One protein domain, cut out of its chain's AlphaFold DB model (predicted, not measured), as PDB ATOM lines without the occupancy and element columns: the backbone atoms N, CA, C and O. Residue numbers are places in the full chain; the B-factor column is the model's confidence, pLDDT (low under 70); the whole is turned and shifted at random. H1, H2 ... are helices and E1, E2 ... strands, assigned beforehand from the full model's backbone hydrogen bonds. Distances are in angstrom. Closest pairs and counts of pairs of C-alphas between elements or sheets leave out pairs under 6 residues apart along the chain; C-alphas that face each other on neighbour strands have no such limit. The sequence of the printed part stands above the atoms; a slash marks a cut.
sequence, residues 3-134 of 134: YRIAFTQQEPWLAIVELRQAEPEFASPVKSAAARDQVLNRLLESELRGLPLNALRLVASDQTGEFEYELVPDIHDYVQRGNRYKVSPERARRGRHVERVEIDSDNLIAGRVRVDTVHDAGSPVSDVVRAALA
ATOM      1  N   TYR A   3     -17.758   6.851  27.174       95.62
ATOM      2  CA  TYR A   3     -18.982   6.390  27.803       95.62
ATOM      3  C   TYR A   3     -19.510   7.440  28.772       95.62
ATOM      4  O   TYR A   3     -18.743   8.237  29.317       95.62
ATOM      5  N   ARG A   4     -20.820   7.411  28.997       96.00
ATOM      6  CA  ARG A   4     -21.450   8.006  30.176       96.00
ATOM      7  C   ARG A   4     -22.557   7.094  30.682       96.00
ATOM      8  O   ARG A   4     -23.055   6.245  29.945       96.00
ATOM      9  N   ILE A   5     -22.930   7.291  31.940       96.44
ATOM     10  CA  ILE A   5     -24.037   6.589  32.582       96.44
ATOM     11  C   ILE A   5     -25.074   7.638  32.972       96.44
ATOM     12  O   ILE A   5     -24.747   8.604  33.661       96.44
ATOM     13  N   ALA A   6     -26.307   7.453  32.516       95.50
ATOM     14  CA  ALA A   6     -27.456   8.264  32.896       95.50
ATOM     15  C   ALA A   6     -28.475   7.404  33.648       95.50
ATOM     16  O   ALA A   6     -28.544   6.194  33.442       95.50
ATOM     17  N   PHE A   7     -29.276   8.028  34.507       94.62
ATOM     18  CA  PHE A   7     -30.349   7.353  35.232       94.62
ATOM     19  C   PHE A   7     -31.688   7.994  34.888       94.62
ATOM     20  O   PHE A   7     -31.782   9.220  34.791       94.62
ATOM     21  N   THR A   8     -32.736   7.186  34.718       93.44
ATOM     22  CA  THR A   8     -34.093   7.733  34.592       93.44
ATOM     23  C   THR A   8     -34.528   8.375  35.909       93.44
ATOM     24  O   THR A   8     -34.196   7.908  36.996       93.44
ATOM     25  N   GLN A   9     -35.306   9.456  35.820       87.94
ATOM     26  CA  GLN A   9     -35.822  10.166  36.999       87.94
ATOM     27  C   GLN A   9     -37.138   9.579  37.536       87.94
ATOM     28  O   GLN A   9     -37.651  10.038  38.553       87.94
ATOM     29  N   GLN A  10     -37.703   8.581  36.851       85.50
ATOM     30  CA  GLN A  10     -38.984   7.958  37.182       85.50
ATOM     31  C   GLN A  10     -38.807   6.457  37.389       85.50
ATOM     32  O   GLN A  10     -37.950   5.841  36.754       85.50
ATOM     33  N   GLU A  11     -39.630   5.883  38.267       83.44
ATOM     34  CA  GLU A  11     -39.669   4.439  38.478       83.44
ATOM     35  C   GLU A  11     -40.313   3.709  37.279       83.44
ATOM     36  O   GLU A  11     -41.303   4.199  36.728       83.44
ATOM     37  N   PRO A  12     -39.797   2.526  36.890       83.06
ATOM     38  CA  PRO A  12     -38.599   1.886  37.436       83.06
ATOM     39  C   PRO A  12     -37.319   2.637  37.030       83.06
ATOM     40  O   PRO A  12     -37.163   3.032  35.875       83.06
ATOM     41  N   TRP A  13     -36.395   2.823  37.981       89.81
ATOM     42  CA  TRP A  13     -35.111   3.464  37.693       89.81
ATOM     43  C   TRP A  13     -34.283   2.581  36.763       89.81
ATOM     44  O   TRP A  13     -33.974   1.436  37.089       89.81
ATOM     45  N   LEU A  14     -33.916   3.130  35.610       94.69
ATOM     46  CA  LEU A  14     -33.051   2.486  34.635       94.69
ATOM     47  C   LEU A  14     -31.685   3.156  34.660       94.69
ATOM     48  O   LEU A  14     -31.608   4.384  34.702       94.69
ATOM     49  N   ALA A  15     -30.623   2.360  34.577       95.81
ATOM     50  CA  ALA A  15     -29.285   2.850  34.281       95.81
ATOM     51  C   ALA A  15     -29.009   2.670  32.785       95.81
ATOM     52  O   ALA A  15     -29.033   1.560  32.251       95.81
ATOM     53  N   ILE A  16     -28.756   3.778  32.103       96.81
ATOM     54  CA  ILE A  16     -28.503   3.831  30.670       96.81
ATOM     55  C   ILE A  16     -27.011   4.041  30.471       96.81
ATOM     56  O   ILE A  16     -26.464   5.082  30.834       96.81
ATOM     57  N   VAL A  17     -26.360   3.050  29.876       97.25
ATOM     58  CA  VAL A  17     -24.984   3.150  29.400       97.25
ATOM     59  C   VAL A  17     -25.023   3.699  27.985       97.25
ATOM     60  O   VAL A  17     -25.551   3.050  27.087       97.25
ATOM     61  N   GLU A  18     -24.446   4.874  27.772       97.25
ATOM     62  CA  GLU A  18     -24.237   5.411  26.431       97.25
ATOM     63  C   GLU A  18     -22.773   5.232  26.032       97.25
ATOM     64  O   GLU A  18     -21.878   5.694  26.740       97.25
ATOM     65  N   LEU A  19     -22.531   4.592  24.888       96.62
ATOM     66  CA  LEU A  19     -21.217   4.445  24.272       96.62
ATOM     67  C   LEU A  19     -21.146   5.250  22.981       96.62
ATOM     68  O   LEU A  19     -21.887   4.992  22.037       96.62
ATOM     69  N   ARG A  20     -20.186   6.165  22.892       95.62
ATOM     70  CA  ARG A  20     -20.008   7.020  21.719       95.62
ATOM     71  C   ARG A  20     -18.663   6.781  21.050       95.62
ATOM     72  O   ARG A  20     -17.614   6.716  21.711       95.62
ATOM     73  N   GLN A  21     -18.670   6.681  19.720       95.06
ATOM     74  CA  GLN A  21     -17.433   6.722  18.945       95.06
ATOM     75  C   GLN A  21     -16.739   8.075  19.179       95.06
ATOM     76  O   GLN A  21     -17.331   9.126  18.952       95.06
ATOM     77  N   ALA A  22     -15.495   8.039  19.665       91.00
ATOM     78  CA  ALA A  22     -14.732   9.252  19.964       91.00
ATOM     79  C   ALA A  22     -14.322   9.969  18.672       91.00
ATOM     80  O   ALA A  22     -14.666  11.125  18.461       91.00
ATOM     81  N   GLU A  23     -13.657   9.233  17.782       89.81
ATOM     82  CA  GLU A  23     -13.224   9.702  16.467       89.81
ATOM     83  C   GLU A  23     -13.413   8.575  15.437       89.81
ATOM     84  O   GLU A  23     -13.436   7.400  15.832       89.81
ATOM     85  N   PRO A  24     -13.538   8.893  14.132       87.38
ATOM     86  CA  PRO A  24     -13.784   7.914  13.068       87.38
ATOM     87  C   PRO A  24     -12.778   6.758  12.999       87.38
ATOM     88  O   PRO A  24     -13.130   5.670  12.548       87.38
ATOM     89  N   GLU A  25     -11.544   7.003  13.436       87.94
ATOM     90  CA  GLU A  25     -10.428   6.053  13.451       87.94
ATOM     91  C   GLU A  25     -10.514   5.002  14.566       87.94
ATOM     92  O   GLU A  25      -9.938   3.919  14.447       87.94
ATOM     93  N   PHE A  26     -11.267   5.275  15.634       89.31
ATOM     94  CA  PHE A  26     -11.484   4.307  16.705       89.31
ATOM     95  C   PHE A  26     -12.617   3.341  16.364       89.31
ATOM     96  O   PHE A  26     -13.539   3.668  15.617       89.31
ATOM     97  N   ALA A  27     -12.597   2.160  16.987       90.44
ATOM     98  CA  ALA A  27     -13.670   1.182  16.853       90.44
ATOM     99  C   ALA A  27     -15.044   1.810  17.158       90.44
ATOM    100  O   ALA A  27     -15.260   2.377  18.234       90.44
ATOM    101  N   SER A  28     -15.967   1.701  16.199       93.06
ATOM    102  CA  SER A  28     -17.353   2.138  16.369       93.06
ATOM    103  C   SER A  28     -18.098   1.147  17.275       93.06
ATOM    104  O   SER A  28     -18.087  -0.054  16.982       93.06
ATOM    105  N   PRO A  29     -18.772   1.621  18.340       93.25
ATOM    106  CA  PRO A  29     -19.598   0.764  19.183       93.25
ATOM    107  C   PRO A  29     -20.860   0.280  18.455       93.25
ATOM    108  O   PRO A  29     -21.453  -0.701  18.884       93.25
ATOM    109  N   VAL A  30     -21.259   0.916  17.347       93.69
ATOM    110  CA  VAL A  30     -22.370   0.464  16.492       93.69
ATOM    111  C   VAL A  30     -21.918  -0.698  15.600       93.69
ATOM    112  O   VAL A  30     -22.606  -1.711  15.500       93.69
ATOM    113  N   LYS A  31     -20.723  -0.593  14.997       92.12
ATOM    114  CA  LYS A  31     -20.201  -1.581  14.030       92.12
ATOM    115  C   LYS A  31     -19.487  -2.774  14.664       92.12
ATOM    116  O   LYS A  31     -19.391  -3.823  14.035       92.12
ATOM    117  N   SER A  32     -18.930  -2.616  15.863       92.62
ATOM    118  CA  SER A  32     -18.137  -3.651  16.528       92.62
ATOM    119  C   SER A  32     -18.797  -4.085  17.832       92.62
ATOM    120  O   SER A  32     -18.598  -3.459  18.873       92.62
ATOM    121  N   ALA A  33     -19.535  -5.199  17.776       92.62
ATOM    122  CA  ALA A  33     -20.081  -5.840  18.971       92.62
ATOM    123  C   ALA A  33     -18.965  -6.184  19.970       92.62
ATOM    124  O   ALA A  33     -19.058  -5.819  21.128       92.62
ATOM    125  N   ALA A  34     -17.834  -6.724  19.502       92.50
ATOM    126  CA  ALA A  34     -16.698  -7.041  20.369       92.50
ATOM    127  C   ALA A  34     -16.170  -5.823  21.156       92.50
ATOM    128  O   ALA A  34     -15.919  -5.928  22.356       92.50
ATOM    129  N   ALA A  35     -16.018  -4.659  20.510       92.69
ATOM    130  CA  ALA A  35     -15.579  -3.445  21.200       92.69
ATOM    131  C   ALA A  35     -16.635  -2.951  22.204       92.69
ATOM    132  O   ALA A  35     -16.290  -2.549  23.317       92.69
ATOM    133  N   ARG A  36     -17.913  -3.006  21.817       94.19
ATOM    134  CA  ARG A  36     -19.057  -2.645  22.660       94.19
ATOM    135  C   ARG A  36     -19.155  -3.544  23.894       94.19
ATOM    136  O   ARG A  36     -19.166  -3.028  25.008       94.19
ATOM    137  N   ASP A  37     -19.128  -4.859  23.713       95.12
ATOM    138  CA  ASP A  37     -19.248  -5.861  24.776       95.12
ATOM    139  C   ASP A  37     -18.050  -5.802  25.730       95.12
ATOM    140  O   ASP A  37     -18.207  -5.914  26.948       95.12
ATOM    141  N   GLN A  38     -16.840  -5.557  25.213       94.81
ATOM    142  CA  GLN A  38     -15.649  -5.388  26.047       94.81
ATOM    143  C   GLN A  38     -15.771  -4.182  26.989       94.81
ATOM    144  O   GLN A  38     -15.421  -4.284  28.167       94.81
ATOM    145  N   VAL A  39     -16.234  -3.034  26.481       95.25
ATOM    146  CA  VAL A  39     -16.423  -1.830  27.303       95.25
ATOM    147  C   VAL A  39     -17.591  -2.025  28.264       95.25
ATOM    148  O   VAL A  39     -17.429  -1.762  29.452       95.25
ATOM    149  N   LEU A  40     -18.718  -2.556  27.786       96.44
ATOM    150  CA  LEU A  40     -19.889  -2.841  28.610       96.44
ATOM    151  C   LEU A  40     -19.524  -3.715  29.812       96.44
ATOM    152  O   LEU A  40     -19.745  -3.301  30.945       96.44
ATOM    153  N   ASN A  41     -18.923  -4.888  29.591       96.94
ATOM    154  CA  ASN A  41     -18.594  -5.816  30.676       96.94
ATOM    155  C   ASN A  41     -17.658  -5.191  31.717       96.94
ATOM    156  O   ASN A  41     -17.817  -5.439  32.910       96.94
ATOM    157  N   ARG A  42     -16.731  -4.322  31.290       96.25
ATOM    158  CA  ARG A  42     -15.893  -3.563  32.223       96.25
ATOM    159  C   ARG A  42     -16.735  -2.644  33.108       96.25
ATOM    160  O   ARG A  42     -16.548  -2.664  34.319       96.25
ATOM    161  N   LEU A  43     -17.669  -1.886  32.527       96.56
ATOM    162  CA  LEU A  43     -18.562  -0.992  33.277       96.56
ATOM    163  C   LEU A  43     -19.487  -1.764  34.228       96.56
ATOM    164  O   LEU A  43     -19.714  -1.320  35.355       96.56
ATOM    165  N   LEU A  44     -19.977  -2.938  33.813       96.38
ATOM    166  CA  LEU A  44     -20.777  -3.828  34.663       96.38
ATOM    167  C   LEU A  44     -20.005  -4.314  35.894       96.38
ATOM    168  O   LEU A  44     -20.591  -4.477  36.962       96.38
ATOM    169  N   GLU A  45     -18.700  -4.546  35.757       94.88
ATOM    170  CA  GLU A  45     -17.846  -4.986  36.859       94.88
ATOM    171  C   GLU A  45     -17.383  -3.832  37.761       94.88
ATOM    172  O   GLU A  45     -17.299  -4.022  38.978       94.88
ATOM    173  N   SER A  46     -17.086  -2.656  37.196       94.81
ATOM    174  CA  SER A  46     -16.481  -1.539  37.933       94.81
ATOM    175  C   SER A  46     -17.477  -0.536  38.510       94.81
ATOM    176  O   SER A  46     -17.267  -0.062  39.622       94.81
ATOM    177  N   GLU A  47     -18.536  -0.190  37.772       95.12
ATOM    178  CA  GLU A  47     -19.412   0.951  38.097       95.12
ATOM    179  C   GLU A  47     -20.865   0.547  38.347       95.12
ATOM    180  O   GLU A  47     -21.532   1.136  39.192       95.12
ATOM    181  N   LEU A  48     -21.355  -0.481  37.652       95.69
ATOM    182  CA  LEU A  48     -22.759  -0.906  37.705       95.69
ATOM    183  C   LEU A  48     -22.957  -2.214  38.480       95.69
ATOM    184  O   LEU A  48     -24.025  -2.826  38.427       95.69
ATOM    185  N   ARG A  49     -21.926  -2.657  39.205       95.31
ATOM    186  CA  ARG A  49     -21.936  -3.927  39.926       95.31
ATOM    187  C   ARG A  49     -23.091  -3.983  40.921       95.31
ATOM    188  O   ARG A  49     -23.248  -3.105  41.762       95.31
ATOM    189  N   GLY A  50     -23.844  -5.080  40.879       94.00
ATOM    190  CA  GLY A  50     -24.973  -5.298  41.784       94.00
ATOM    191  C   GLY A  50     -26.323  -4.827  41.242       94.00
ATOM    192  O   GLY A  50     -27.338  -5.180  41.835       94.00
ATOM    193  N   LEU A  51     -26.360  -4.109  40.113       94.38
ATOM    194  CA  LEU A  51     -27.619  -3.754  39.465       94.38
ATOM    195  C   LEU A  51     -28.232  -4.954  38.721       94.38
ATOM    196  O   LEU A  51     -27.498  -5.707  38.072       94.38
ATOM    197  N   PRO A  52     -29.561  -5.136  38.773       94.50
ATOM    198  CA  PRO A  52     -30.261  -6.090  37.921       94.50
ATOM    199  C   PRO A  52     -30.073  -5.774  36.434       94.50
ATOM    200  O   PRO A  52     -30.208  -4.620  36.027       94.50
ATOM    201  N   LEU A  53     -29.808  -6.785  35.599       94.75
ATOM    202  CA  LEU A  53     -29.619  -6.578  34.157       94.75
ATOM    203  C   LEU A  53     -30.874  -6.011  33.476       94.75
ATOM    204  O   LEU A  53     -30.758  -5.233  32.535       94.75
ATOM    205  N   ASN A  54     -32.072  -6.337  33.970       92.94
ATOM    206  CA  ASN A  54     -33.334  -5.796  33.448       92.94
ATOM    207  C   ASN A  54     -33.504  -4.282  33.699       92.94
ATOM    208  O   ASN A  54     -34.288  -3.638  32.996       92.94
ATOM    209  N   ALA A  55     -32.747  -3.708  34.640       94.12
ATOM    210  CA  ALA A  55     -32.682  -2.274  34.904       94.12
ATOM    211  C   ALA A  55     -31.624  -1.555  34.048       94.12
ATOM    212  O   ALA A  55     -31.490  -0.337  34.137       94.12
ATOM    213  N   LEU A  56     -30.867  -2.279  33.216       95.62
ATOM    214  CA  LEU A  56     -29.834  -1.702  32.363       95.62
ATOM    215  C   LEU A  56     -30.334  -1.508  30.933       95.62
ATOM    216  O   LEU A  56     -31.074  -2.334  30.394       95.62
ATOM    217  N   ARG A  57     -29.900  -0.419  30.302       95.94
ATOM    218  CA  ARG A  57     -30.062  -0.164  28.866       95.94
ATOM    219  C   ARG A  57     -28.728   0.237  28.268       95.94
ATOM    220  O   ARG A  57     -27.927   0.894  28.930       95.94
ATOM    221  N   LEU A  58     -28.498  -0.151  27.019       96.81
ATOM    222  CA  LEU A  58     -27.290   0.192  26.286       96.81
ATOM    223  C   LEU A  58     -27.655   0.946  25.017       96.81
ATOM    224  O   LEU A  58     -28.354   0.418  24.157       96.81
ATOM    225  N   VAL A  59     -27.117   2.150  24.891       96.75
ATOM    226  CA  VAL A  59     -27.154   2.942  23.667       96.75
ATOM    227  C   VAL A  59     -25.745   3.028  23.117       96.75
ATOM    228  O   VAL A  59     -24.800   3.310  23.853       96.75
ATOM    229  N   ALA A  60     -25.592   2.796  21.821       96.06
ATOM    230  CA  ALA A  60     -24.348   3.060  21.123       96.06
ATOM    231  C   ALA A  60     -24.573   4.017  19.956       96.06
ATOM    232  O   ALA A  60     -25.554   3.904  19.221       96.06
ATOM    233  N   SER A  61     -23.636   4.946  19.786       95.06
ATOM    234  CA  SER A  61     -23.689   5.972  18.756       95.06
ATOM    235  C   SER A  61     -22.391   6.078  17.963       95.06
ATOM    236  O   SER A  61     -21.273   5.968  18.488       95.06
ATOM    237  N   ASP A  62     -22.547   6.286  16.660       94.12
ATOM    238  CA  ASP A  62     -21.479   6.657  15.739       94.12
ATOM    239  C   ASP A  62     -22.007   7.636  14.672       94.12
ATOM    240  O   ASP A  62     -23.080   8.216  14.813       94.12
ATOM    241  N   GLN A  63     -21.249   7.851  13.597       92.38
ATOM    242  CA  GLN A  63     -21.628   8.767  12.512       92.38
ATOM    243  C   GLN A  63     -22.921   8.371  11.775       92.38
ATOM    244  O   GLN A  63     -23.489   9.190  11.058       92.38
ATOM    245  N   THR A  64     -23.357   7.116  11.899       92.06
ATOM    246  CA  THR A  64     -24.558   6.586  11.240       92.06
ATOM    247  C   THR A  64     -25.826   6.808  12.058       92.06
ATOM    248  O   THR A  64     -26.916   6.782  11.491       92.06
ATOM    249  N   GLY A  65     -25.695   7.061  13.363       92.50
ATOM    250  CA  GLY A  65     -26.818   7.305  14.257       92.50
ATOM    251  C   GLY A  65     -26.616   6.724  15.650       92.50
ATOM    252  O   GLY A  65     -25.518   6.305  16.024       92.50
ATOM    253  N   GLU A  66     -27.708   6.712  16.408       94.56
ATOM    254  CA  GLU A  66     -27.799   6.171  17.764       94.56
ATOM    255  C   GLU A  66     -28.747   4.976  17.775       94.56
ATOM    256  O   GLU A  66     -29.844   5.039  17.210       94.56
ATOM    257  N   PHE A  67     -28.330   3.901  18.439       95.00
ATOM    258  CA  PHE A  67     -29.061   2.643  18.465       95.00
ATOM    259  C   PHE A  67     -29.052   2.035  19.863       95.00
ATOM    260  O   PHE A  67     -28.044   2.076  20.570       95.00
ATOM    261  N   GLU A  68     -30.177   1.446  20.244       95.19
ATOM    262  CA  GLU A  68     -30.348   0.695  21.480       95.19
ATOM    263  C   GLU A  68     -30.057  -0.792  21.230       95.19
ATOM    264  O   GLU A  68     -30.479  -1.365  20.222       95.19
ATOM    265  N   TYR A  69     -29.319  -1.418  22.145       95.12
ATOM    266  CA  TYR A  69     -28.909  -2.816  22.045       95.12
ATOM    267  C   TYR A  69     -29.444  -3.627  23.218       95.12
ATOM    268  O   TYR A  69     -29.296  -3.246  24.381       95.12
ATOM    269  N   GLU A  70     -30.026  -4.781  22.899       93.25
ATOM    270  CA  GLU A  70     -30.448  -5.754  23.898       93.25
ATOM    271  C   GLU A  70     -29.231  -6.445  24.524       93.25
ATOM    272  O   GLU A  70     -28.277  -6.823  23.835       93.25
ATOM    273  N   LEU A  71     -29.294  -6.596  25.847       94.06
ATOM    274  CA  LEU A  71     -28.289  -7.248  26.673       94.06
ATOM    275  C   LEU A  71     -28.646  -8.722  26.865       94.06
ATOM    276  O   LEU A  71     -29.674  -9.038  27.461       94.06
ATOM    277  N   VAL A  72     -27.768  -9.615  26.419       93.62
ATOM    278  CA  VAL A  72     -27.941 -11.063  26.545       93.62
ATOM    279  C   VAL A  72     -26.907 -11.605  27.531       93.62
ATOM    280  O   VAL A  72     -25.708 -11.478  27.284       93.62
ATOM    281  N   PRO A  73     -27.319 -12.204  28.660       94.56
ATOM    282  CA  PRO A  73     -26.375 -12.827  29.580       94.56
ATOM    283  C   PRO A  73     -25.753 -14.081  28.953       94.56
ATOM    284  O   PRO A  73     -26.460 -14.931  28.406       94.56
ATOM    285  N   ASP A  74     -24.440 -14.247  29.107       94.25
ATOM    286  CA  ASP A  74     -23.756 -15.493  28.778       94.25
ATOM    287  C   ASP A  74     -24.111 -16.553  29.832       94.25
ATOM    288  O   ASP A  74     -23.631 -16.548  30.969       94.25
ATOM    289  N   ILE A  75     -24.985 -17.485  29.448       92.38
ATOM    290  CA  ILE A  75     -25.466 -18.554  30.328       92.38
ATOM    291  C   ILE A  75     -24.338 -19.512  30.721       92.38
ATOM    292  O   ILE A  75     -24.356 -20.069  31.821       92.38
ATOM    293  N   HIS A  76     -23.344 -19.708  29.855       92.75
ATOM    294  CA  HIS A  76     -22.213 -20.563  30.175       92.75
ATOM    295  C   HIS A  76     -21.350 -19.926  31.267       92.75
ATOM    296  O   HIS A  76     -21.072 -20.579  32.274       92.75
ATOM    297  N   ASP A  77     -21.010 -18.643  31.118       94.69
ATOM    298  CA  ASP A  77     -20.309 -17.867  32.151       94.69
ATOM    299  C   ASP A  77     -21.127 -17.800  33.454       94.69
ATOM    300  O   ASP A  77     -20.582 -18.036  34.536       94.69
ATOM    301  N   TYR A  78     -22.450 -17.597  33.368       94.38
ATOM    302  CA  TYR A  78     -23.348 -17.588  34.529       94.38
ATOM    303  C   TYR A  78     -23.226 -18.870  35.364       94.38
ATOM    304  O   TYR A  78     -23.100 -18.805  36.592       94.38
ATOM    305  N   VAL A  79     -23.255 -20.030  34.699       93.06
ATOM    306  CA  VAL A  79     -23.153 -21.347  35.340       93.06
ATOM    307  C   VAL A  79     -21.739 -21.598  35.865       93.06
ATOM    308  O   VAL A  79     -21.588 -22.036  37.004       93.06
ATOM    309  N   GLN A  80     -20.697 -21.279  35.087       94.50
ATOM    310  CA  GLN A  80     -19.300 -21.450  35.508       94.50
ATOM    311  C   GLN A  80     -18.958 -20.651  36.772       94.50
ATOM    312  O   GLN A  80     -18.168 -21.105  37.598       94.50
ATOM    313  N   ARG A  81     -19.584 -19.484  36.955       92.94
ATOM    314  CA  ARG A  81     -19.428 -18.644  38.152       92.94
ATOM    315  C   ARG A  81     -20.181 -19.164  39.382       92.94
ATOM    316  O   ARG A  81     -20.096 -18.551  40.445       92.94
ATOM    317  N   GLY A  82     -20.905 -20.279  39.267       92.69
ATOM    318  CA  GLY A  82     -21.616 -20.905  40.384       92.69
ATOM    319  C   GLY A  82     -22.850 -20.127  40.845       92.69
ATOM    320  O   GLY A  82     -23.261 -20.249  42.001       92.69
ATOM    321  N   ASN A  83     -23.436 -19.306  39.967       93.00
ATOM    322  CA  ASN A  83     -24.684 -18.615  40.272       93.00
ATOM    323  C   ASN A  83     -25.846 -19.614  40.427       93.00
ATOM    324  O   ASN A  83     -25.768 -20.765  40.003       93.00
ATOM    325  N   ARG A  84     -26.950 -19.187  41.049       92.12
ATOM    326  CA  ARG A  84     -28.107 -20.060  41.298       92.12
ATOM    327  C   ARG A  84     -28.938 -20.249  40.030       92.12
ATOM    328  O   ARG A  84     -29.316 -19.273  39.389       92.12
ATOM    329  N   TYR A  85     -29.282 -21.494  39.726       93.50
ATOM    330  CA  TYR A  85     -30.213 -21.874  38.666       93.50
ATOM    331  C   TYR A  85     -30.930 -23.167  39.053       93.50
ATOM    332  O   TYR A  85     -30.481 -23.901  39.937       93.50
ATOM    333  N   LYS A  86     -32.064 -23.439  38.410       92.94
ATOM    334  CA  LYS A  86     -32.761 -24.721  38.527       92.94
ATOM    335  C   LYS A  86     -32.435 -25.577  37.316       92.94
ATOM    336  O   LYS A  86     -32.323 -25.065  36.205       92.94
ATOM    337  N   VAL A  87     -32.320 -26.880  37.545       92.25
ATOM    338  CA  VAL A  87     -32.145 -27.884  36.495       92.25
ATOM    339  C   VAL A  87     -33.261 -28.897  36.610       92.25
ATOM    340  O   VAL A  87     -33.562 -29.377  37.703       92.25
ATOM    341  N   SER A  88     -33.861 -29.240  35.479       91.88
ATOM    342  CA  SER A  88     -34.791 -30.360  35.390       91.88
ATOM    343  C   SER A  88     -34.496 -31.196  34.144       91.88
ATOM    344  O   SER A  88     -34.154 -30.637  33.099       91.88
ATOM    345  N   PRO A  89     -34.589 -32.534  34.231       87.88
ATOM    346  CA  PRO A  89     -34.388 -33.391  33.074       87.88
ATOM    347  C   PRO A  89     -35.548 -33.222  32.087       87.88
ATOM    348  O   PRO A  89     -36.718 -33.287  32.471       87.88
ATOM    349  N   GLU A  90     -35.232 -33.072  30.803       88.12
ATOM    350  CA  GLU A  90     -36.220 -33.049  29.726       88.12
ATOM    351  C   GLU A  90     -36.169 -34.321  28.881       88.12
ATOM    352  O   GLU A  90     -35.116 -34.908  28.619       88.12
ATOM    353  N   ARG A  91     -37.344 -34.760  28.413       81.12
ATOM    354  CA  ARG A  91     -37.452 -35.929  27.536       81.12
ATOM    355  C   ARG A  91     -36.835 -35.622  26.176       81.12
ATOM    356  O   ARG A  91     -37.486 -35.053  25.302       81.12
ATOM    357  N   ALA A  92     -35.616 -36.092  25.953       80.06
ATOM    358  CA  ALA A  92     -35.005 -36.026  24.637       80.06
ATOM    359  C   ALA A  92     -35.401 -37.227  23.762       80.06
ATOM    360  O   ALA A  92     -35.534 -38.363  24.219       80.06
ATOM    361  N   ARG A  93     -35.528 -37.001  22.451       83.00
ATOM    362  CA  ARG A  93     -35.642 -38.093  21.470       83.00
ATOM    363  C   ARG A  93     -34.254 -38.656  21.133       83.00
ATOM    364  O   ARG A  93     -33.309 -37.885  20.944       83.00
ATOM    365  N   ARG A  94     -34.188 -39.981  20.930       83.56
ATOM    366  CA  ARG A  94     -33.008 -40.752  20.468       83.56
ATOM    367  C   ARG A  94     -31.851 -40.866  21.480       83.56
ATOM    368  O   ARG A  94     -30.700 -40.732  21.092       83.56
ATOM    369  N   GLY A  95     -32.147 -41.101  22.762       81.06
ATOM    370  CA  GLY A  95     -31.115 -41.409  23.770       81.06
ATOM    371  C   GLY A  95     -30.190 -40.243  24.137       81.06
ATOM    372  O   GLY A  95     -29.121 -40.464  24.693       81.06
ATOM    373  N   ARG A  96     -30.581 -39.005  23.814       83.69
ATOM    374  CA  ARG A  96     -29.868 -37.801  24.252       83.69
ATOM    375  C   ARG A  96     -30.210 -37.487  25.709       83.69
ATOM    376  O   ARG A  96     -31.335 -37.728  26.139       83.69
ATOM    377  N   HIS A  97     -29.256 -36.923  26.440       82.25
ATOM    378  CA  HIS A  97     -29.512 -36.289  27.731       82.25
ATOM    379  C   HIS A  97     -29.751 -34.802  27.480       82.25
ATOM    380  O   HIS A  97     -28.928 -34.157  26.831       82.25
ATOM    381  N   VAL A  98     -30.898 -34.284  27.909       88.12
ATOM    382  CA  VAL A  98     -31.244 -32.864  27.790       88.12
ATOM    383  C   VAL A  98     -31.702 -32.389  29.155       88.12
ATOM    384  O   VAL A  98     -32.511 -33.042  29.814       88.12
ATOM    385  N   GLU A  99     -31.178 -31.244  29.561       88.00
ATOM    386  CA  GLU A  99     -31.523 -30.586  30.808       88.00
ATOM    387  C   GLU A  99     -32.065 -29.198  30.495       88.00
ATOM    388  O   GLU A  99     -31.463 -28.444  29.728       88.00
ATOM    389  N   ARG A 100     -33.206 -28.859  31.096       90.50
ATOM    390  CA  ARG A 100     -33.732 -27.500  31.080       90.50
ATOM    391  C   ARG A 100     -33.133 -26.733  32.244       90.50
ATOM    392  O   ARG A 100     -33.329 -27.108  33.403       90.50
ATOM    393  N   VAL A 101     -32.444 -25.649  31.909       89.69
ATOM    394  CA  VAL A 101     -31.935 -24.662  32.857       89.69
ATOM    395  C   VAL A 101     -32.946 -23.529  32.969       89.69
ATOM    396  O   VAL A 101     -33.342 -22.941  31.964       89.69
ATOM    397  N   GLU A 102     -33.360 -23.217  34.192       92.50
ATOM    398  CA  GLU A 102     -34.196 -22.056  34.489       92.50
ATOM    399  C   GLU A 102     -33.429 -21.100  35.398       92.50
ATOM    400  O   GLU A 102     -32.949 -21.481  36.472       92.50
ATOM    401  N   ILE A 103     -33.325 -19.849  34.959       92.69
ATOM    402  CA  ILE A 103     -32.694 -18.761  35.701       92.69
ATOM    403  C   ILE A 103     -33.770 -17.721  35.978       92.69
ATOM    404  O   ILE A 103     -34.473 -17.284  35.071       92.69
ATOM    405  N   ASP A 104     -33.899 -17.355  37.247       91.69
ATOM    406  CA  ASP A 104     -34.730 -16.229  37.653       91.69
ATOM    407  C   ASP A 104     -34.062 -14.927  37.191       91.69
ATOM    408  O   ASP A 104     -32.870 -14.726  37.451       91.69
ATOM    409  N   SER A 105     -34.808 -14.055  36.511       87.75
ATOM    410  CA  SER A 105     -34.285 -12.785  36.002       87.75
ATOM    411  C   SER A 105     -33.724 -11.899  37.108       87.75
ATOM    412  O   SER A 105     -32.766 -11.171  36.864       87.75
ATOM    413  N   ASP A 106     -34.240 -12.008  38.331       88.38
ATOM    414  CA  ASP A 106     -33.755 -11.225  39.472       88.38
ATOM    415  C   ASP A 106     -32.362 -11.679  39.943       88.38
ATOM    416  O   ASP A 106     -31.668 -10.957  40.658       88.38
ATOM    417  N   ASN A 107     -31.911 -12.865  39.516       91.62
ATOM    418  CA  ASN A 107     -30.545 -13.334  39.749       91.62
ATOM    419  C   ASN A 107     -29.565 -12.906  38.645       91.62
ATOM    420  O   ASN A 107     -28.351 -13.066  38.819       91.62
ATOM    421  N   LEU A 108     -30.051 -12.341  37.534       94.19
ATOM    422  CA  LEU A 108     -29.209 -11.769  36.489       94.19
ATOM    423  C   LEU A 108     -28.723 -10.390  36.936       94.19
ATOM    424  O   LEU A 108     -29.372  -9.369  36.717       94.19
ATOM    425  N   ILE A 109     -27.561 -10.376  37.586       95.50
ATOM    426  CA  ILE A 109     -26.973  -9.187  38.204       95.50
ATOM    427  C   ILE A 109     -25.667  -8.805  37.504       95.50
ATOM    428  O   ILE A 109     -24.792  -9.646  37.278       95.50
ATOM    429  N   ALA A 110     -25.496  -7.513  37.236       94.94
ATOM    430  CA  ALA A 110     -24.275  -6.934  36.694       94.94
ATOM    431  C   ALA A 110     -23.038  -7.295  37.537       94.94
ATOM    432  O   ALA A 110     -23.036  -7.203  38.772       94.94
ATOM    433  N   GLY A 111     -21.983  -7.743  36.850       92.19
ATOM    434  CA  GLY A 111     -20.736  -8.216  37.454       92.19
ATOM    435  C   GLY A 111     -20.780  -9.660  37.979       92.19
ATOM    436  O   GLY A 111     -19.747 -10.183  38.400       92.19
ATOM    437  N   ARG A 112     -21.941 -10.333  37.959       93.88
ATOM    438  CA  ARG A 112     -22.050 -11.779  38.248       93.88
ATOM    439  C   ARG A 112     -22.097 -12.654  37.004       93.88
ATOM    440  O   ARG A 112     -21.958 -13.867  37.131       93.88
ATOM    441  N   VAL A 113     -22.294 -12.045  35.843       95.12
ATOM    442  CA  VAL A 113     -22.380 -12.706  34.547       95.12
ATOM    443  C   VAL A 113     -21.862 -11.758  33.478       95.12
ATOM    444  O   VAL A 113     -22.071 -10.545  33.577       95.12
ATOM    445  N   ARG A 114     -21.169 -12.305  32.483       95.88
ATOM    446  CA  ARG A 114     -20.820 -11.568  31.271       95.88
ATOM    447  C   ARG A 114     -22.052 -11.343  30.410       95.88
ATOM    448  O   ARG A 114     -22.971 -12.156  30.382       95.88
ATOM    449  N   VAL A 115     -22.067 -10.225  29.712       95.31
ATOM    450  CA  VAL A 115     -23.165  -9.835  28.838       95.31
ATOM    451  C   VAL A 115     -22.621  -9.602  27.444       95.31
ATOM    452  O   VAL A 115     -21.641  -8.877  27.276       95.31
ATOM    453  N   ASP A 116     -23.299 -10.182  26.468       94.06
ATOM    454  CA  ASP A 116     -23.110  -9.895  25.058       94.06
ATOM    455  C   ASP A 116     -24.272  -9.037  24.562       94.06
ATOM    456  O   ASP A 116     -25.346  -8.976  25.166       94.06
ATOM    457  N   THR A 117     -24.066  -8.359  23.445       91.06
ATOM    458  CA  THR A 117     -25.133  -7.622  22.774       91.06
ATOM    459  C   THR A 117     -25.621  -8.387  21.562       91.06
ATOM    460  O   THR A 117     -24.827  -8.982  20.829       91.06
ATOM    461  N   VAL A 118     -26.932  -8.346  21.313       85.50
ATOM    462  CA  VAL A 118     -27.498  -8.956  20.103       85.50
ATOM    463  C   VAL A 118     -26.788  -8.373  18.875       85.50
ATOM    464  O   VAL A 118     -26.691  -7.156  18.711       85.50
ATOM    465  N   HIS A 119     -26.241  -9.255  18.032       67.44
ATOM    466  CA  HIS A 119     -25.436  -8.881  16.863       67.44
ATOM    467  C   HIS A 119     -26.250  -8.280  15.707       67.44
ATOM    468  O   HIS A 119     -25.659  -7.868  14.708       67.44
ATOM    469  N   ASP A 120     -27.579  -8.251  15.819       69.00
ATOM    470  CA  ASP A 120     -28.455  -7.637  14.825       69.00
ATOM    471  C   ASP A 120     -28.332  -6.099  14.833       69.00
ATOM    472  O   ASP A 120     -27.743  -5.501  15.742       69.00
ATOM    473  N   ALA A 121     -28.861  -5.451  13.794       68.38
ATOM    474  CA  ALA A 121     -28.907  -3.998  13.712       68.38
ATOM    475  C   ALA A 121     -29.659  -3.455  14.938       68.38
ATOM    476  O   ALA A 121     -30.799  -3.843  15.193       68.38
ATOM    477  N   GLY A 122     -28.997  -2.598  15.721       80.31
ATOM    478  CA  GLY A 122     -29.572  -2.059  16.951       80.31
ATOM    479  C   GLY A 122     -30.928  -1.397  16.694       80.31
ATOM    480  O   GLY A 122     -31.208  -0.898  15.602       80.31
ATOM    481  N   SER A 123     -31.790  -1.411  17.703       91.38
ATOM    482  CA  SER A 123     -33.131  -0.843  17.593       91.38
ATOM    483  C   SER A 123     -33.093   0.684  17.688       91.38
ATOM    484  O   SER A 123     -32.155   1.245  18.261       91.38
ATOM    485  N   PRO A 124     -34.106   1.393  17.165       93.12
ATOM    486  CA  PRO A 124     -34.258   2.814  17.445       93.12
ATOM    487  C   PRO A 124     -34.291   3.076  18.956       93.12
ATOM    488  O   PRO A 124     -34.944   2.341  19.696       93.12
ATOM    489  N   VAL A 125     -33.614   4.138  19.401       93.25
ATOM    490  CA  VAL A 125     -33.588   4.530  20.818       93.25
ATOM    491  C   VAL A 125     -34.992   4.895  21.290       93.25
ATOM    492  O   VAL A 125     -35.624   5.796  20.721       93.25
ATOM    493  N   SER A 126     -35.453   4.213  22.339       92.19
ATOM    494  CA  SER A 126     -36.772   4.429  22.938       92.19
ATOM    495  C   SER A 126     -36.925   5.825  23.556       92.19
ATOM    496  O   SER A 126     -35.953   6.439  24.001       92.19
ATOM    497  N   ASP A 127     -38.160   6.334  23.632       91.81
ATOM    498  CA  ASP A 127     -38.435   7.681  24.160       91.81
ATOM    499  C   ASP A 127     -37.999   7.848  25.620       91.81
ATOM    500  O   ASP A 127     -37.488   8.900  25.999       91.81
ATOM    501  N   VAL A 128     -38.145   6.795  26.431       89.38
ATOM    502  CA  VAL A 128     -37.713   6.785  27.838       89.38
ATOM    503  C   VAL A 128     -36.199   6.956  27.939       89.38
ATOM    504  O   VAL A 128     -35.714   7.757  28.737       89.38
ATOM    505  N   VAL A 129     -35.450   6.226  27.111       90.50
ATOM    506  CA  VAL A 129     -33.987   6.299  27.080       90.50
ATOM    507  C   VAL A 129     -33.532   7.652  26.540       90.50
ATOM    508  O   VAL A 129     -32.675   8.297  27.139       90.50
ATOM    509  N   ARG A 130     -34.165   8.137  25.467       91.75
ATOM    510  CA  ARG A 130     -33.895   9.459  24.891       91.75
ATOM    511  C   ARG A 130     -34.123  10.579  25.904       91.75
ATOM    512  O   ARG A 130     -33.285  11.466  26.016       91.75
ATOM    513  N   ALA A 131     -35.216  10.524  26.665       90.19
ATOM    514  CA  ALA A 131     -35.537  11.522  27.683       90.19
ATOM    515  C   ALA A 131     -34.507  11.566  28.822       90.19
ATOM    516  O   ALA A 131     -34.264  12.632  29.376       90.19
ATOM    517  N   ALA A 132     -33.896  10.432  29.167       89.44
ATOM    518  CA  ALA A 132     -32.860  10.370  30.195       89.44
ATOM    519  C   ALA A 132     -31.455  10.738  29.683       89.44
ATOM    520  O   ALA A 132     -30.571  11.024  30.489       89.44
ATOM    521  N   LEU A 133     -31.240  10.728  28.363       88.50
ATOM    522  CA  LEU A 133     -29.988  11.150  27.729       88.50
ATOM    523  C   LEU A 133     -29.978  12.628  27.303       88.50
ATOM    524  O   LEU A 133     -28.887  13.139  27.021       88.50
ATOM    525  N   ALA A 134     -31.145  13.278  27.250       83.50
ATOM    526  CA  ALA A 134     -31.319  14.706  26.962       83.50
ATOM    527  C   ALA A 134     -30.704  15.604  28.049       83.50
ATOM    528  O   ALA A 134     -30.114  16.639  27.666       83.50
TER     529      ALA A 134
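This is residues 3 to 134 of the 134 residues of an uncharacterized protein of Paraburkholderia bannensis (UniProt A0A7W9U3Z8). A strongly twisted four-stranded sheet has H1 over one face and the short helix H3 over the other, and a hairpin arm, E6 and E7, reaches far away from it. Between sheet and arm lie the small strand pair E5 and E8, with E8 beside H1, and then the short helix H2. The printed part has 132 residues with three named helices and eight named strands, in the order E1 E2 H1 E3 E4 E5 H2 E6 E7 E8 H3, and its class is mixed, helices and strands. The large sheet is mixed, in the order E1, E2, E3, E4; E5 with E8 and E6 with E7 are antiparallel pairs. The whole is only just compact, close to loose, with a radius of gyration of the C-alphas of 16.9 A, and it is elongated, spanning 54 by 33 by 26 A.

Find C-alpha 3 at (-18.982, 6.390, 27.803), where E1, residues 3 to 7, begins. E2, residues 15 to 20, covers 16.2 A, and H1, residues 33 to 46, covers 19.8 A. E3, residues 56 to 62, is the longest strand by residues at 20.4 A. Next come E4, residues 65 to 69, E5, residues 71 to 73, and H2, residues 75 to 80, which begins at C-alpha 75 (-25.466, -18.554, 30.328). Read on through E6, residues 86 to 90, E7, residues 98 to 102, and E8, residues 115 to 117, to H3, residues 127 to 133, which ends at C-alpha 133 (-29.988, 11.150, 27.729).

Start at the hairpin E1 and E2, where N 4 and O 18 are 3.0 A apart. E2 and E3 are parallel, with N 17 and O 57 at 2.8 A; E2, H1, E3 is a strand-helix-strand unit, two parallel neighbour strands with a helix between, and its crossover is right-handed. The hairpin E3 and E4 has N 60 and O 67 at 2.8 A. H1 is on the sheet at a height of 10.0 A, and its closest C-alphas to E2 are those of Arg 36 and Leu 19, 7.6 A. H3 is on the opposite face at a height of 8.8 A, with the C-alphas of Val 129 and Ile 16, its closest to E2, 7.0 A apart. E4 runs on into E5 across a break of 1 residue, at 31 degrees, and E5 and E8 are antiparallel neighbours, with N 72 and O 116 within hydrogen-bond range at 2.8 A. The closest C-alphas of H1 and E8, Asp 37 and Asp 116, are 5.6 A apart. In the hairpin E6 and E7, N 88 and O 100 are 3.0 A apart; E7 and E8 are apart. In H1, H2 and H3 every O i to N i+4 pair is within hydrogen-bond range.

The two farthest C-alphas, those of Gly 95 and Ala 134, are 56.2 A apart. The printed part has no cut. The links E2 to H1 and E7 to E8 are long. Look for low confidence at residues 119 to 121, under 70; the mean pLDDT of the printed part is 91.7.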